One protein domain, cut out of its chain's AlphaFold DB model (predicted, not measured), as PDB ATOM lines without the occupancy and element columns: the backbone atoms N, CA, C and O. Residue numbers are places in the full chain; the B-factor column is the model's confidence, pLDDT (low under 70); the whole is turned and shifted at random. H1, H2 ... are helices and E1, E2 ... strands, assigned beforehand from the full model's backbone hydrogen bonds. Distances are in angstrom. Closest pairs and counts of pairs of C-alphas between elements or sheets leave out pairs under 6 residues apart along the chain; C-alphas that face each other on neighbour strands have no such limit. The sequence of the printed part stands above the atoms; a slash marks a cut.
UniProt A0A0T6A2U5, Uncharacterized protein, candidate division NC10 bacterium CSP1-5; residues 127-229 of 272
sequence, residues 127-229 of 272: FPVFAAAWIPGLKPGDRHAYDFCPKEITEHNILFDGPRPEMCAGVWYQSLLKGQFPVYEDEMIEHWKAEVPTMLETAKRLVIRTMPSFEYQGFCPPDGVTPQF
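Overview. This is residues 127 to 229 of the 272 residues of an uncharacterized protein of candidate division NC10 bacterium CSP1-5 (UniProt A0A0T6A2U5). A narrow three-stranded sheet with a helical hairpin, H4 and H5, at one end makes one side, and a loop-rich lobe with H1, H2 and H3 makes the other, joined to the sheet mainly through H3. The 103 printed residues run H1 H2 H3 E1 H4 H5 E2 E3, with sheet order E1 E2 E3, antiparallel. The class is mixed, with under half of the residues, 50, in named elements. The whole is compact, radius of gyration of the C-alphas 14.2 A, spanning 38 by 37 by 24 A.

Along the chain. Find C-alpha 127 at (29.592, 43.188, 32.594), where H1, residues 127 to 134, starts its 10.8 A. Next come H2, 154 to 157, 4.9 A; H3, 169 to 174, 9.6 A; E1, 180 to 182, 6.5 A; H4, 186 to 195, 14.9 A; H5, 199 to 205, 10.3 A; E2, 206 to 211, 16.2 A; and E3, 214 to 219, 16.5 A, ending at (34.959, 46.741, 20.648).

Arrangement. In the hairpin E2 and E3, look at N 209 and O 216, 2.8 A; between E1 and E2, at N 208 and O 181, 2.9 A. H3 is on the sheet, height 7.2 A, only just over none of its strands, with 2 C-alphas falling on E3; closest C-alphas are Gln 174 and Phe 219, 4.6 A. H5 only grazes the sheet. H4 and H5 touch at a shallow tilt of 23 degrees, opposite ways, closest C-alphas Lys 193 and Leu 200, 5.9 A. H1 touches H3, closest C-alphas Phe 130 and Gln 174, 6.6 A. H2 is apart from the other named elements. Every O i to N i+4 pair is within hydrogen-bond range in H1; H4 has 4 of 6, H5 2 of 3, H3 0 of 2 but 3 of 3 O i to N i+3, and H2 is too short.

Size, cuts and confidence. The C-alphas of Asp 161 and Pro 212, the two farthest apart, are 41.7 A apart. The printed part has no cut; H1 to H2 and H2 to H3 are long links. Under 70 in pLDDT are 44 residues, among them 134 to 148 and 187 to 200.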
ATOM      1  N   PHE A 127      28.993  41.853  32.727       89.25
ATOM      2  CA  PHE A 127      29.592  43.188  32.594       89.25
ATOM      3  C   PHE A 127      30.975  43.348  33.257       89.25
ATOM      4  O   PHE A 127      31.855  43.916  32.606       89.25
ATOM      5  N   PRO A 128      31.243  42.823  34.476       84.69
ATOM      6  CA  PRO A 128      32.564  42.945  35.096       84.69
ATOM      7  C   PRO A 128      33.720  42.404  34.242       84.69
ATOM      8  O   PRO A 128      34.830  42.926  34.335       84.69
ATOM      9  N   VAL A 129      33.466  41.403  33.389       85.44
ATOM     10  CA  VAL A 129      34.463  40.843  32.461       85.44
ATOM     11  C   VAL A 129      34.819  41.856  31.369       85.44
ATOM     12  O   VAL A 129      35.993  42.063  31.077       85.44
ATOM     13  N   PHE A 130      33.819  42.542  30.809       85.38
ATOM     14  CA  PHE A 130      34.026  43.592  29.806       85.38
ATOM     15  C   PHE A 130      34.719  44.814  30.410       85.38
ATOM     16  O   PHE A 130      35.648  45.349  29.813       85.38
ATOM     17  N   ALA A 131      34.311  45.221  31.615       79.19
ATOM     18  CA  ALA A 131      34.918  46.347  32.317       79.19
ATOM     19  C   ALA A 131      36.418  46.121  32.593       79.19
ATOM     20  O   ALA A 131      37.213  47.034  32.395       79.19
ATOM     21  N   ALA A 132      36.813  44.907  32.995       76.44
ATOM     22  CA  ALA A 132      38.217  44.564  33.232       76.44
ATOM     23  C   ALA A 132      39.061  44.538  31.947       76.44
ATOM     24  O   ALA A 132      40.252  44.823  31.989       76.44
ATOM     25  N   ALA A 133      38.453  44.199  30.810       77.19
ATOM     26  CA  ALA A 133      39.149  44.121  29.531       77.19
ATOM     27  C   ALA A 133      39.255  45.474  28.807       77.19
ATOM     28  O   ALA A 133      40.003  45.586  27.840       77.19
ATOM     29  N   TRP A 134      38.470  46.479  29.204       69.50
ATOM     30  CA  TRP A 134      38.465  47.796  28.564       69.50
ATOM     31  C   TRP A 134      39.730  48.587  28.883       69.50
ATOM     32  O   TRP A 134      40.406  49.058  27.971       69.50
ATOM     33  N   ILE A 135      40.064  48.709  30.163       60.47
ATOM     34  CA  ILE A 135      41.257  49.420  30.611       60.47
ATOM     35  C   ILE A 135      42.309  48.359  30.936       60.47
ATOM     36  O   ILE A 135      42.135  47.563  31.862       60.47
ATOM     37  N   PRO A 136      43.403  48.311  30.178       53.19
ATOM     38  CA  PRO A 136      44.419  47.308  30.389       53.19
ATOM     39  C   PRO A 136      45.119  47.367  31.748       53.19
ATOM     40  O   PRO A 136      45.527  48.431  32.206       53.19
ATOM     41  N   GLY A 137      45.355  46.197  32.348       47.75
ATOM     42  CA  GLY A 137      46.114  46.058  33.599       47.75
ATOM     43  C   GLY A 137      45.274  46.121  34.876       47.75
ATOM     44  O   GLY A 137      45.828  45.961  35.964       47.75
ATOM     45  N   LEU A 138      43.956  46.287  34.756       50.78
ATOM     46  CA  LEU A 138      43.049  46.265  35.896       50.78
ATOM     47  C   LEU A 138      42.721  44.849  36.345       50.78
ATOM     48  O   LEU A 138      42.377  43.975  35.548       50.78
ATOM     49  N   LYS A 139      42.745  44.639  37.655       51.78
ATOM     50  CA  LYS A 139      42.295  43.409  38.294       51.78
ATOM     51  C   LYS A 139      40.841  43.551  38.760       51.78
ATOM     52  O   LYS A 139      40.353  44.657  39.036       51.78
ATOM     53  N   PRO A 140      40.111  42.430  38.890       45.31
ATOM     54  CA  PRO A 140      38.852  42.417  39.625       45.31
ATOM     55  C   PRO A 140      39.051  43.044  41.020       45.31
ATOM     56  O   PRO A 140      39.863  42.551  41.796       45.31
ATOM     57  N   GLY A 141      38.344  44.140  41.322       46.53
ATOM     58  CA  GLY A 141      38.479  44.902  42.576       46.53
ATOM     59  C   GLY A 141      39.126  46.295  42.474       46.53
ATOM     60  O   GLY A 141      38.878  47.112  43.353       46.53
ATOM     61  N   ASP A 142      39.860  46.617  41.403       47.50
ATOM     62  CA  ASP A 142      40.520  47.933  41.254       47.50
ATOM     63  C   ASP A 142      39.495  49.100  41.028       47.50
ATOM     64  O   ASP A 142      38.317  48.854  40.747       47.50
ATOM     65  N   ARG A 143      39.875  50.379  41.175       50.25
ATOM     66  CA  ARG A 143      38.964  51.558  41.071       50.25
ATOM     67  C   ARG A 143      38.978  52.157  39.664       50.25
ATOM     68  O   ARG A 143      40.078  52.436  39.200       50.25
ATOM     69  N   HIS A 144      37.832  52.441  39.018       54.28
ATOM     70  CA  HIS A 144      37.847  52.887  37.606       54.28
ATOM     71  C   HIS A 144      36.790  53.904  37.168       54.28
ATOM     72  O   HIS A 144      35.657  53.861  37.632       54.28
ATOM     73  N   ALA A 145      37.200  54.724  36.193       46.53
ATOM     74  CA  ALA A 145      36.386  55.440  35.223       46.53
ATOM     75  C   ALA A 145      36.051  54.510  34.044       46.53
ATOM     76  O   ALA A 145      36.745  53.532  33.787       46.53
ATOM     77  N   TYR A 146      35.026  54.856  33.289       55.41
ATOM     78  CA  TYR A 146      34.627  54.330  32.005       55.41
ATOM     79  C   TYR A 146      34.873  55.464  31.013       55.41
ATOM     80  O   TYR A 146      34.176  56.472  31.057       55.41
ATOM     81  N   ASP A 147      35.824  55.303  30.094       52.44
ATOM     82  CA  ASP A 147      36.147  56.356  29.113       52.44
ATOM     83  C   ASP A 147      35.001  56.635  28.120       52.44
ATOM     84  O   ASP A 147      35.079  57.546  27.300       52.44
ATOM     85  N   PHE A 148      33.922  55.847  28.172       65.62
ATOM     86  CA  PHE A 148      32.784  55.962  27.265       65.62
ATOM     87  C   PHE A 148      31.463  55.614  27.968       65.62
ATOM     88  O   PHE A 148      30.706  54.755  27.509       65.62
ATOM     89  N   CYS A 149      31.172  56.223  29.127       81.50
ATOM     90  CA  CYS A 149      29.787  56.248  29.597       81.50
ATOM     91  C   CYS A 149      28.990  57.193  28.687       81.50
ATOM     92  O   CYS A 149      29.190  58.404  28.782       81.50
ATOM     93  N   PRO A 150      28.058  56.699  27.847       82.94
ATOM     94  CA  PRO A 150      27.337  57.572  26.923       82.94
ATOM     95  C   PRO A 150      26.504  58.617  27.670       82.94
ATOM     96  O   PRO A 150      26.283  59.700  27.162       82.94
ATOM     97  N   LYS A 151      26.084  58.331  28.908       82.50
ATOM     98  CA  LYS A 151      25.311  59.257  29.746       82.50
ATOM     99  C   LYS A 151      26.162  60.328  30.450       82.50
ATOM    100  O   LYS A 151      25.611  61.157  31.165       82.50
ATOM    101  N   GLU A 152      27.482  60.274  30.298       77.69
ATOM    102  CA  GLU A 152      28.431  61.193  30.935       77.69
ATOM    103  C   GLU A 152      28.281  61.310  32.466       77.69
ATOM    104  O   GLU A 152      28.538  62.353  33.066       77.69
ATOM    105  N   ILE A 153      27.863  60.223  33.125       75.44
ATOM    106  CA  ILE A 153      27.765  60.178  34.588       75.44
ATOM    107  C   ILE A 153      29.169  60.380  35.162       75.44
ATOM    108  O   ILE A 153      30.098  59.651  34.820       75.44
ATOM    109  N   THR A 154      29.337  61.373  36.033       69.94
ATOM    110  CA  THR A 154      30.658  61.762  36.547       69.94
ATOM    111  C   THR A 154      31.318  60.624  37.325       69.94
ATOM    112  O   THR A 154      32.495  60.344  37.126       69.94
ATOM    113  N   GLU A 155      30.547  59.899  38.133       67.75
ATOM    114  CA  GLU A 155      30.982  58.714  38.879       67.75
ATOM    115  C   GLU A 155      31.382  57.564  37.957       67.75
ATOM    116  O   GLU A 155      32.165  56.698  38.338       67.75
ATOM    117  N   HIS A 156      30.846  57.550  36.736       70.50
ATOM    118  CA  HIS A 156      31.272  56.624  35.708       70.50
ATOM    119  C   HIS A 156      32.521  57.131  34.995       70.50
ATOM    120  O   HIS A 156      33.305  56.306  34.585       70.50
ATOM    121  N   ASN A 157      32.761  58.432  34.860       60.00
ATOM    122  CA  ASN A 157      33.856  58.979  34.048       60.00
ATOM    123  C   ASN A 157      35.125  59.343  34.843       60.00
ATOM    124  O   ASN A 157      36.110  59.783  34.253       60.00
ATOM    125  N   ILE A 158      35.133  59.168  36.168       55.66
ATOM    126  CA  ILE A 158      36.292  59.444  37.030       55.66
ATOM    127  C   ILE A 158      36.687  58.168  37.781       55.66
ATOM    128  O   ILE A 158      35.830  57.441  38.274       55.66
ATOM    129  N   LEU A 159      37.997  57.899  37.888       54.91
ATOM    130  CA  LEU A 159      38.546  56.845  38.747       54.91
ATOM    131  C   LEU A 159      38.207  57.205  40.211       54.91
ATOM    132  O   LEU A 159      38.974  57.922  40.852       54.91
ATOM    133  N   PHE A 160      37.054  56.781  40.736       49.81
ATOM    134  CA  PHE A 160      36.621  57.137  42.094       49.81
ATOM    135  C   PHE A 160      36.593  55.943  43.056       49.81
ATOM    136  O   PHE A 160      36.370  54.796  42.666       49.81
ATOM    137  N   ASP A 161      36.787  56.241  44.344       46.16
ATOM    138  CA  ASP A 161      36.456  55.367  45.473       46.16
ATOM    139  C   ASP A 161      34.929  55.315  45.647       46.16
ATOM    140  O   ASP A 161      34.353  56.071  46.428       46.16
ATOM    141  N   GLY A 162      34.253  54.455  44.886       53.81
ATOM    142  CA  GLY A 162      32.803  54.273  44.964       53.81
ATOM    143  C   GLY A 162      32.368  52.860  44.568       53.81
ATOM    144  O   GLY A 162      33.125  52.141  43.908       53.81
ATOM    145  N   PRO A 163      31.165  52.416  44.984       54.91
ATOM    146  CA  PRO A 163      30.626  51.140  44.540       54.91
ATOM    147  C   PRO A 163      30.463  51.167  43.018       54.91
ATOM    148  O   PRO A 163      29.849  52.078  42.466       54.91
ATOM    149  N   ARG A 164      31.029  50.165  42.337       63.03
ATOM    150  CA  ARG A 164      30.858  50.010  40.889       63.03
ATOM    151  C   ARG A 164      29.365  49.840  40.583       63.03
ATOM    152  O   ARG A 164      28.704  49.094  41.314       63.03
ATOM    153  N   PRO A 165      28.836  50.453  39.512       70.88
ATOM    154  CA  PRO A 165      27.492  50.121  39.078       70.88
ATOM    155  C   PRO A 165      27.452  48.639  38.684       70.88
ATOM    156  O   PRO A 165      28.437  48.088  38.183       70.88
ATOM    157  N   GLU A 166      26.302  47.993  38.872       80.75
ATOM    158  CA  GLU A 166      26.103  46.612  38.407       80.75
ATOM    159  C   GLU A 166      26.321  46.490  36.890       80.75
ATOM    160  O   GLU A 166      26.751  45.447  36.400       80.75
ATOM    161  N   MET A 167      26.074  47.582  36.155       87.12
ATOM    162  CA  MET A 167      26.290  47.702  34.720       87.12
ATOM    163  C   MET A 167      26.453  49.174  34.293       87.12
ATOM    164  O   MET A 167      25.888  50.075  34.904       87.12
ATOM    165  N   CYS A 168      27.167  49.430  33.195       89.38
ATOM    166  CA  CYS A 168      27.170  50.725  32.509       89.38
ATOM    167  C   CYS A 168      26.718  50.555  31.051       89.38
ATOM    168  O   CYS A 168      27.137  49.609  30.382       89.38
ATOM    169  N   ALA A 169      25.925  51.501  30.533       91.88
ATOM    170  CA  ALA A 169      25.503  51.558  29.127       91.88
ATOM    171  C   ALA A 169      26.688  51.572  28.134       91.88
ATOM    172  O   ALA A 169      26.552  51.143  26.992       91.88
ATOM    173  N   GLY A 170      27.884  51.976  28.581       89.06
ATOM    174  CA  GLY A 170      29.112  51.890  27.782       89.06
ATOM    175  C   GLY A 170      29.458  50.465  27.325       89.06
ATOM    176  O   GLY A 170      30.117  50.297  26.302       89.06
ATOM    177  N   VAL A 171      28.962  49.419  28.004       90.50
ATOM    178  CA  VAL A 171      29.199  48.024  27.584       90.50
ATOM    179  C   VAL A 171      28.575  47.685  26.229       90.50
ATOM    180  O   VAL A 171      29.011  46.741  25.568       90.50
ATOM    181  N   TRP A 172      27.577  48.442  25.768       93.56
ATOM    182  CA  TRP A 172      26.994  48.226  24.444       93.56
ATOM    183  C   TRP A 172      28.035  48.426  23.337       93.56
ATOM    184  O   TRP A 172      28.081  47.654  22.385       93.56
ATOM    185  N   TYR A 173      28.976  49.349  23.542       91.06
ATOM    186  CA  TYR A 173      30.123  49.567  22.661       91.06
ATOM    187  C   TYR A 173      31.272  48.578  22.904       91.06
ATOM    188  O   TYR A 173      32.232  48.585  22.150       91.06
ATOM    189  N   GLN A 174      31.195  47.728  23.934       88.62
ATOM    190  CA  GLN A 174      32.215  46.725  24.290       88.62
ATOM    191  C   GLN A 174      31.880  45.304  23.813       88.62
ATOM    192  O   GLN A 174      32.685  44.386  23.975       88.62
ATOM    193  N   SER A 175      30.654  45.099  23.338       90.50
ATOM    194  CA  SER A 175      30.041  43.780  23.147       90.50
ATOM    195  C   SER A 175      29.502  43.591  21.729       90.50
ATOM    196  O   SER A 175      28.503  42.902  21.509       90.50
ATOM    197  N   LEU A 176      30.144  44.218  20.743       90.75
ATOM    198  CA  LEU A 176      29.695  44.163  19.358       90.75
ATOM    199  C   LEU A 176      29.891  42.740  18.788       90.75
ATOM    200  O   LEU A 176      30.985  42.188  18.858       90.75
ATOM    201  N   LEU A 177      28.845  42.139  18.208       81.81
ATOM    202  CA  LEU A 177      28.817  40.697  17.879       81.81
ATOM    203  C   LEU A 177      29.096  40.330  16.407       81.81
ATOM    204  O   LEU A 177      29.278  39.151  16.113       81.81
ATOM    205  N   LYS A 178      29.006  41.272  15.455       66.06
ATOM    206  CA  LYS A 178      28.998  40.988  14.000       66.06
ATOM    207  C   LYS A 178      29.555  42.157  13.181       66.06
ATOM    208  O   LYS A 178      29.547  43.285  13.658       66.06
ATOM    209  N   GLY A 179      29.901  41.903  11.912       57.94
ATOM    210  CA  GLY A 179      30.090  42.929  10.868       57.94
ATOM    211  C   GLY A 179      31.169  43.955  11.201       57.94
ATOM    212  O   GLY A 179      30.872  45.145  11.276       57.94
ATOM    213  N   GLN A 180      32.370  43.459  11.484       69.50
ATOM    214  CA  GLN A 180      33.474  44.233  12.032       69.50
ATOM    215  C   GLN A 180      34.714  44.106  11.167       69.50
ATOM    216  O   GLN A 180      35.047  43.005  10.727       69.50
ATOM    217  N   PHE A 181      35.414  45.221  11.003       71.94
ATOM    218  CA  PHE A 181      36.772  45.251  10.476       71.94
ATOM    219  C   PHE A 181      37.717  45.686  11.597       71.94
ATOM    220  O   PHE A 181      37.381  46.638  12.312       71.94
ATOM    221  N   PRO A 182      38.861  45.005  11.795       73.56
ATOM    222  CA  PRO A 182      39.853  45.460  12.762       73.56
ATOM    223  C   PRO A 182      40.325  46.865  12.377       73.56
ATOM    224  O   PRO A 182      40.547  47.147  11.200       73.56
ATOM    225  N   VAL A 183      40.441  47.762  13.361       69.00
ATOM    226  CA  VAL A 183      40.946  49.128  13.117       69.00
ATOM    227  C   VAL A 183      42.447  49.127  12.840       69.00
ATOM    228  O   VAL A 183      42.931  49.951  12.067       69.00
ATOM    229  N   TYR A 184      43.182  48.212  13.468       68.19
ATOM    230  CA  TYR A 184      44.628  48.097  13.328       68.19
ATOM    231  C   TYR A 184      44.992  46.833  12.559       68.19
ATOM    232  O   TYR A 184      44.451  45.761  12.825       68.19
ATOM    233  N   GLU A 185      45.931  46.970  11.626       73.06
ATOM    234  CA  GLU A 185      46.553  45.830  10.959       73.06
ATOM    235  C   GLU A 185      47.470  45.075  11.930       73.06
ATOM    236  O   GLU A 185      48.012  45.658  12.878       73.06
ATOM    237  N   ASP A 186      47.684  43.784  11.672       71.12
ATOM    238  CA  ASP A 186      48.486  42.908  12.532       71.12
ATOM    239  C   ASP A 186      49.891  43.478  12.797       71.12
ATOM    240  O   ASP A 186      50.384  43.418  13.920       71.12
ATOM    241  N   GLU A 187      50.512  44.123  11.807       68.31
ATOM    242  CA  GLU A 187      51.841  44.738  11.939       68.31
ATOM    243  C   GLU A 187      51.860  45.917  12.933       68.31
ATOM    244  O   GLU A 187      52.811  46.068  13.707       68.31
ATOM    245  N   MET A 188      50.793  46.725  12.973       66.69
ATOM    246  CA  MET A 188      50.645  47.817  13.946       66.69
ATOM    247  C   MET A 188      50.399  47.278  15.358       66.69
ATOM    248  O   MET A 188      50.934  47.803  16.335       66.69
ATOM    249  N   ILE A 189      49.616  46.201  15.454       67.94
ATOM    250  CA  ILE A 189      49.358  45.481  16.701       67.94
ATOM    251  C   ILE A 189      50.675  44.915  17.258       67.94
ATOM    252  O   ILE A 189      50.954  45.103  18.441       67.94
ATOM    253  N   GLU A 190      51.514  44.282  16.424       67.75
ATOM    254  CA  GLU A 190      52.843  43.770  16.806       67.75
ATOM    255  C   GLU A 190      53.789  44.874  17.296       67.75
ATOM    256  O   GLU A 190      54.490  44.685  18.292       67.75
ATOM    257  N   HIS A 191      53.781  46.049  16.660       66.50
ATOM    258  CA  HIS A 191      54.579  47.190  17.114       66.50
ATOM    259  C   HIS A 191      54.180  47.636  18.534       66.50
ATOM    260  O   HIS A 191      55.041  47.827  19.394       66.50
ATOM    261  N   TRP A 192      52.878  47.697  18.833       64.56
ATOM    262  CA  TRP A 192      52.384  48.044  20.171       64.56
ATOM    263  C   TRP A 192      52.661  46.975  21.231       64.56
ATOM    264  O   TRP A 192      52.800  47.323  22.407       64.56
ATOM    265  N   LYS A 193      52.820  45.696  20.850       63.91
ATOM    266  CA  LYS A 193      53.250  44.640  21.790       63.91
ATOM    267  C   LYS A 193      54.583  44.959  22.452       63.91
ATOM    268  O   LYS A 193      54.785  44.578  23.601       63.91
ATOM    269  N   ALA A 194      55.486  45.618  21.727       63.66
ATOM    270  CA  ALA A 194      56.821  45.934  22.216       63.66
ATOM    271  C   ALA A 194      56.834  47.145  23.165       63.66
ATOM    272  O   ALA A 194      57.665  47.193  24.070       63.66
ATOM    273  N   GLU A 195      55.917  48.099  22.980       62.47
ATOM    274  CA  GLU A 195      55.937  49.380  23.699       62.47
ATOM    275  C   GLU A 195      54.944  49.439  24.866       62.47
ATOM    276  O   GLU A 195      55.288  49.937  25.939       62.47
ATOM    277  N   VAL A 196      53.725  48.912  24.696       64.19
ATOM    278  CA  VAL A 196      52.669  48.962  25.722       64.19
ATOM    279  C   VAL A 196      51.840  47.664  25.699       64.19
ATOM    280  O   VAL A 196      50.714  47.651  25.194       64.19
ATOM    281  N   PRO A 197      52.347  46.556  26.282       63.22
ATOM    282  CA  PRO A 197      51.705  45.234  26.224       63.22
ATOM    283  C   PRO A 197      50.272  45.204  26.759       63.22
ATOM    284  O   PRO A 197      49.486  44.333  26.407       63.22
ATOM    285  N   THR A 198      49.933  46.147  27.632       62.12
ATOM    286  CA  THR A 198      48.601  46.278  28.204       62.12
ATOM    287  C   THR A 198      47.617  46.811  27.143       62.12
ATOM    288  O   THR A 198      46.567  46.211  26.929       62.12
ATOM    289  N   MET A 199      47.976  47.842  26.372       63.94
ATOM    290  CA  MET A 199      47.123  48.421  25.313       63.94
ATOM    291  C   MET A 199      46.832  47.467  24.155       63.94
ATOM    292  O   MET A 199      45.836  47.638  23.456       63.94
ATOM    293  N   LEU A 200      47.655  46.432  23.994       67.44
ATOM    294  CA  LEU A 200      47.502  45.421  22.962       67.44
ATOM    295  C   LEU A 200      46.123  44.747  22.959       67.44
ATOM    296  O   LEU A 200      45.507  44.601  21.906       67.44
ATOM    297  N   GLU A 201      45.646  44.312  24.125       70.06
ATOM    298  CA  GLU A 201      44.400  43.541  24.219       70.06
ATOM    299  C   GLU A 201      43.173  44.407  23.913       70.06
ATOM    300  O   GLU A 201      42.239  43.965  23.247       70.06
ATOM    301  N   THR A 202      43.201  45.680  24.308       71.50
ATOM    302  CA  THR A 202      42.171  46.652  23.922       71.50
ATOM    303  C   THR A 202      42.246  46.981  22.428       71.50
ATOM    304  O   THR A 202      41.209  47.064  21.773       71.50
ATOM    305  N   ALA A 203      43.453  47.106  21.864       71.25
ATOM    306  CA  ALA A 203      43.667  47.410  20.449       71.25
ATOM    307  C   ALA A 203      43.159  46.303  19.515       71.25
ATOM    308  O   ALA A 203      42.489  46.604  18.531       71.25
ATOM    309  N   LYS A 204      43.405  45.027  19.846       78.25
ATOM    310  CA  LYS A 204      42.909  43.871  19.070       78.25
ATOM    311  C   LYS A 204      41.388  43.807  18.993       78.25
ATOM    312  O   LYS A 204      40.831  43.310  18.022       78.25
ATOM    313  N   ARG A 205      40.716  44.277  20.044       84.50
ATOM    314  CA  ARG A 205      39.255  44.268  20.132       84.50
ATOM    315  C   ARG A 205      38.623  45.447  19.404       84.50
ATOM    316  O   ARG A 205      37.425  45.384  19.149       84.50
ATOM    317  N   LEU A 206      39.376  46.515  19.126       83.00
ATOM    318  CA  LEU A 206      38.858  47.723  18.493       83.00
ATOM    319  C   LEU A 206      38.492  47.447  17.030       83.00
ATOM    320  O   LEU A 206      39.317  47.023  16.219       83.00
ATOM    321  N   VAL A 207      37.243  47.745  16.693       86.25
ATOM    322  CA  VAL A 207      36.648  47.427  15.400       86.25
ATOM    323  C   VAL A 207      35.798  48.569  14.867       86.25
ATOM    324  O   VAL A 207      35.174  49.316  15.624       86.25
ATOM    325  N   ILE A 208      35.734  48.666  13.540       87.50
ATOM    326  CA  ILE A 208      34.736  49.469  12.830       87.50
ATOM    327  C   ILE A 208      33.504  48.600  12.618       87.50
ATOM    328  O   ILE A 208      33.586  47.529  12.019       87.50
ATOM    329  N   ARG A 209      32.362  49.068  13.113       89.81
ATOM    330  CA  ARG A 209      31.049  48.454  12.950       89.81
ATOM    331  C   ARG A 209      30.316  49.122  11.794       89.81
ATOM    332  O   ARG A 209      30.002  50.310  11.870       89.81
ATOM    333  N   THR A 210      30.002  48.342  10.763       89.38
ATOM    334  CA  THR A 210      29.265  48.823   9.586       89.38
ATOM    335  C   THR A 210      27.771  48.527   9.722       89.38
ATOM    336  O   THR A 210      27.355  47.372   9.855       89.38
ATOM    337  N   MET A 211      26.964  49.583   9.664       88.62
ATOM    338  CA  MET A 211      25.507  49.558   9.534       88.62
ATOM    339  C   MET A 211      25.126  50.034   8.123       88.62
ATOM    340  O   MET A 211      25.958  50.635   7.442       88.62
ATOM    341  N   PRO A 212      23.900  49.796   7.626       86.50
ATOM    342  CA  PRO A 212      23.634  50.023   6.204       86.50
ATOM    343  C   PRO A 212      23.741  51.494   5.748       86.50
ATOM    344  O   PRO A 212      23.956  51.732   4.561       86.50
ATOM    345  N   SER A 213      23.628  52.471   6.662       85.19
ATOM    346  CA  SER A 213      23.745  53.913   6.355       85.19
ATOM    347  C   SER A 213      24.888  54.632   7.078       85.19
ATOM    348  O   SER A 213      25.055  55.836   6.888       85.19
ATOM    349  N   PHE A 214      25.617  53.963   7.974       89.75
ATOM    350  CA  PHE A 214      26.629  54.609   8.809       89.75
ATOM    351  C   PHE A 214      27.624  53.604   9.378       89.75
ATOM    352  O   PHE A 214      27.370  52.403   9.428       89.75
ATOM    353  N   GLU A 215      28.733  54.127   9.882       90.44
ATOM    354  CA  GLU A 215      29.734  53.353  10.604       90.44
ATOM    355  C   GLU A 215      30.041  54.017  11.945       90.44
ATOM    356  O   GLU A 215      29.833  55.225  12.140       90.44
ATOM    357  N   TYR A 216      30.513  53.213  12.889       88.62
ATOM    358  CA  TYR A 216      30.999  53.688  14.177       88.62
ATOM    359  C   TYR A 216      32.055  52.739  14.741       88.62
ATOM    360  O   TYR A 216      32.163  51.587  14.320       88.62
ATOM    361  N   GLN A 217      32.858  53.229  15.681       86.94
ATOM    362  CA  GLN A 217      33.870  52.421  16.357       86.94
ATOM    363  C   GLN A 217      33.322  51.828  17.652       86.94
ATOM    364  O   GLN A 217      32.530  52.449  18.361       86.94
ATOM    365  N   GLY A 218      33.794  50.635  17.981       87.25
ATOM    366  CA  GLY A 218      33.579  50.008  19.274       87.25
ATOM    367  C   GLY A 218      34.489  48.801  19.421       87.25
ATOM    368  O   GLY A 218      35.497  48.692  18.731       87.25
ATOM    369  N   PHE A 219      34.133  47.887  20.311       88.00
ATOM    370  CA  PHE A 219      34.959  46.741  20.648       88.00
ATOM    371  C   PHE A 219      34.182  45.432  20.543       88.00
ATOM    372  O   PHE A 219      33.006  45.340  20.916       88.00
ATOM    373  N   CYS A 220      34.873  44.397  20.079       89.62
ATOM    374  CA  CYS A 220      34.436  43.018  20.231       89.62
ATOM    375  C   CYS A 220      34.470  42.595  21.710       89.62
ATOM    376  O   CYS A 220      35.250  43.141  22.511       89.62
ATOM    377  N   PRO A 221      33.689  41.564  22.079       90.38
ATOM    378  CA  PRO A 221      33.910  40.839  23.316       90.38
ATOM    379  C   PRO A 221      35.372  40.383  23.454       90.38
ATOM    380  O   PRO A 221      36.008  40.092  22.440       90.38
ATOM    381  N   PRO A 222      35.913  40.320  24.681       87.69
ATOM    382  CA  PRO A 222      37.229  39.733  24.913       87.69
ATOM    383  C   PRO A 222      37.307  38.280  24.422       87.69
ATOM    384  O   PRO A 222      36.294  37.577  24.383       87.69
ATOM    385  N   ASP A 223      38.513  37.810  24.106       85.44
ATOM    386  CA  ASP A 223      38.736  36.443  23.628       85.44
ATOM    387  C   ASP A 223      38.150  35.399  24.593       85.44
ATOM    388  O   ASP A 223      38.361  35.434  25.806       85.44
ATOM    389  N   GLY A 224      37.373  34.461  24.046       88.31
ATOM    390  CA  GLY A 224      36.695  33.417  24.821       88.31
ATOM    391  C   GLY A 224      35.501  33.897  25.658       88.31
ATOM    392  O   GLY A 224      34.870  33.083  26.334       88.31
ATOM    393  N   VAL A 225      35.144  35.183  25.611       91.12
ATOM    394  CA  VAL A 225      34.020  35.745  26.368       91.12
ATOM    395  C   VAL A 225      32.791  35.866  25.477       91.12
ATOM    396  O   VAL A 225      32.759  36.620  24.511       91.12
ATOM    397  N   THR A 226      31.723  35.160  25.846       93.81
ATOM    398  CA  THR A 226      30.393  35.353  25.251       93.81
ATOM    399  C   THR A 226      29.557  36.259  26.159       93.81
ATOM    400  O   THR A 226      29.468  35.978  27.360       93.81
ATOM    401  N   PRO A 227      28.942  37.345  25.651       94.50
ATOM    402  CA  PRO A 227      28.064  38.172  26.472       94.50
ATOM    403  C   PRO A 227      26.821  37.400  26.943       94.50
ATOM    404  O   PRO A 227      26.228  36.629  26.189       94.50
ATOM    405  N   GLN A 228      26.415  37.634  28.189       96.38
ATOM    406  CA  GLN A 228      25.224  37.039  28.798       96.38
ATOM    407  C   GLN A 228      24.107  38.076  28.844       96.38
ATOM    408  O   GLN A 228      24.054  38.901  29.758       96.38
ATOM    409  N   PHE A 229      23.255  38.054  27.824       96.31
ATOM    410  CA  PHE A 229      22.247  39.080  27.609       96.31
ATOM    411  C   PHE A 229      20.922  38.811  28.323       96.31
ATOM    412  O   PHE A 229      20.460  37.673  28.392       96.31
TER     413      PHE A 229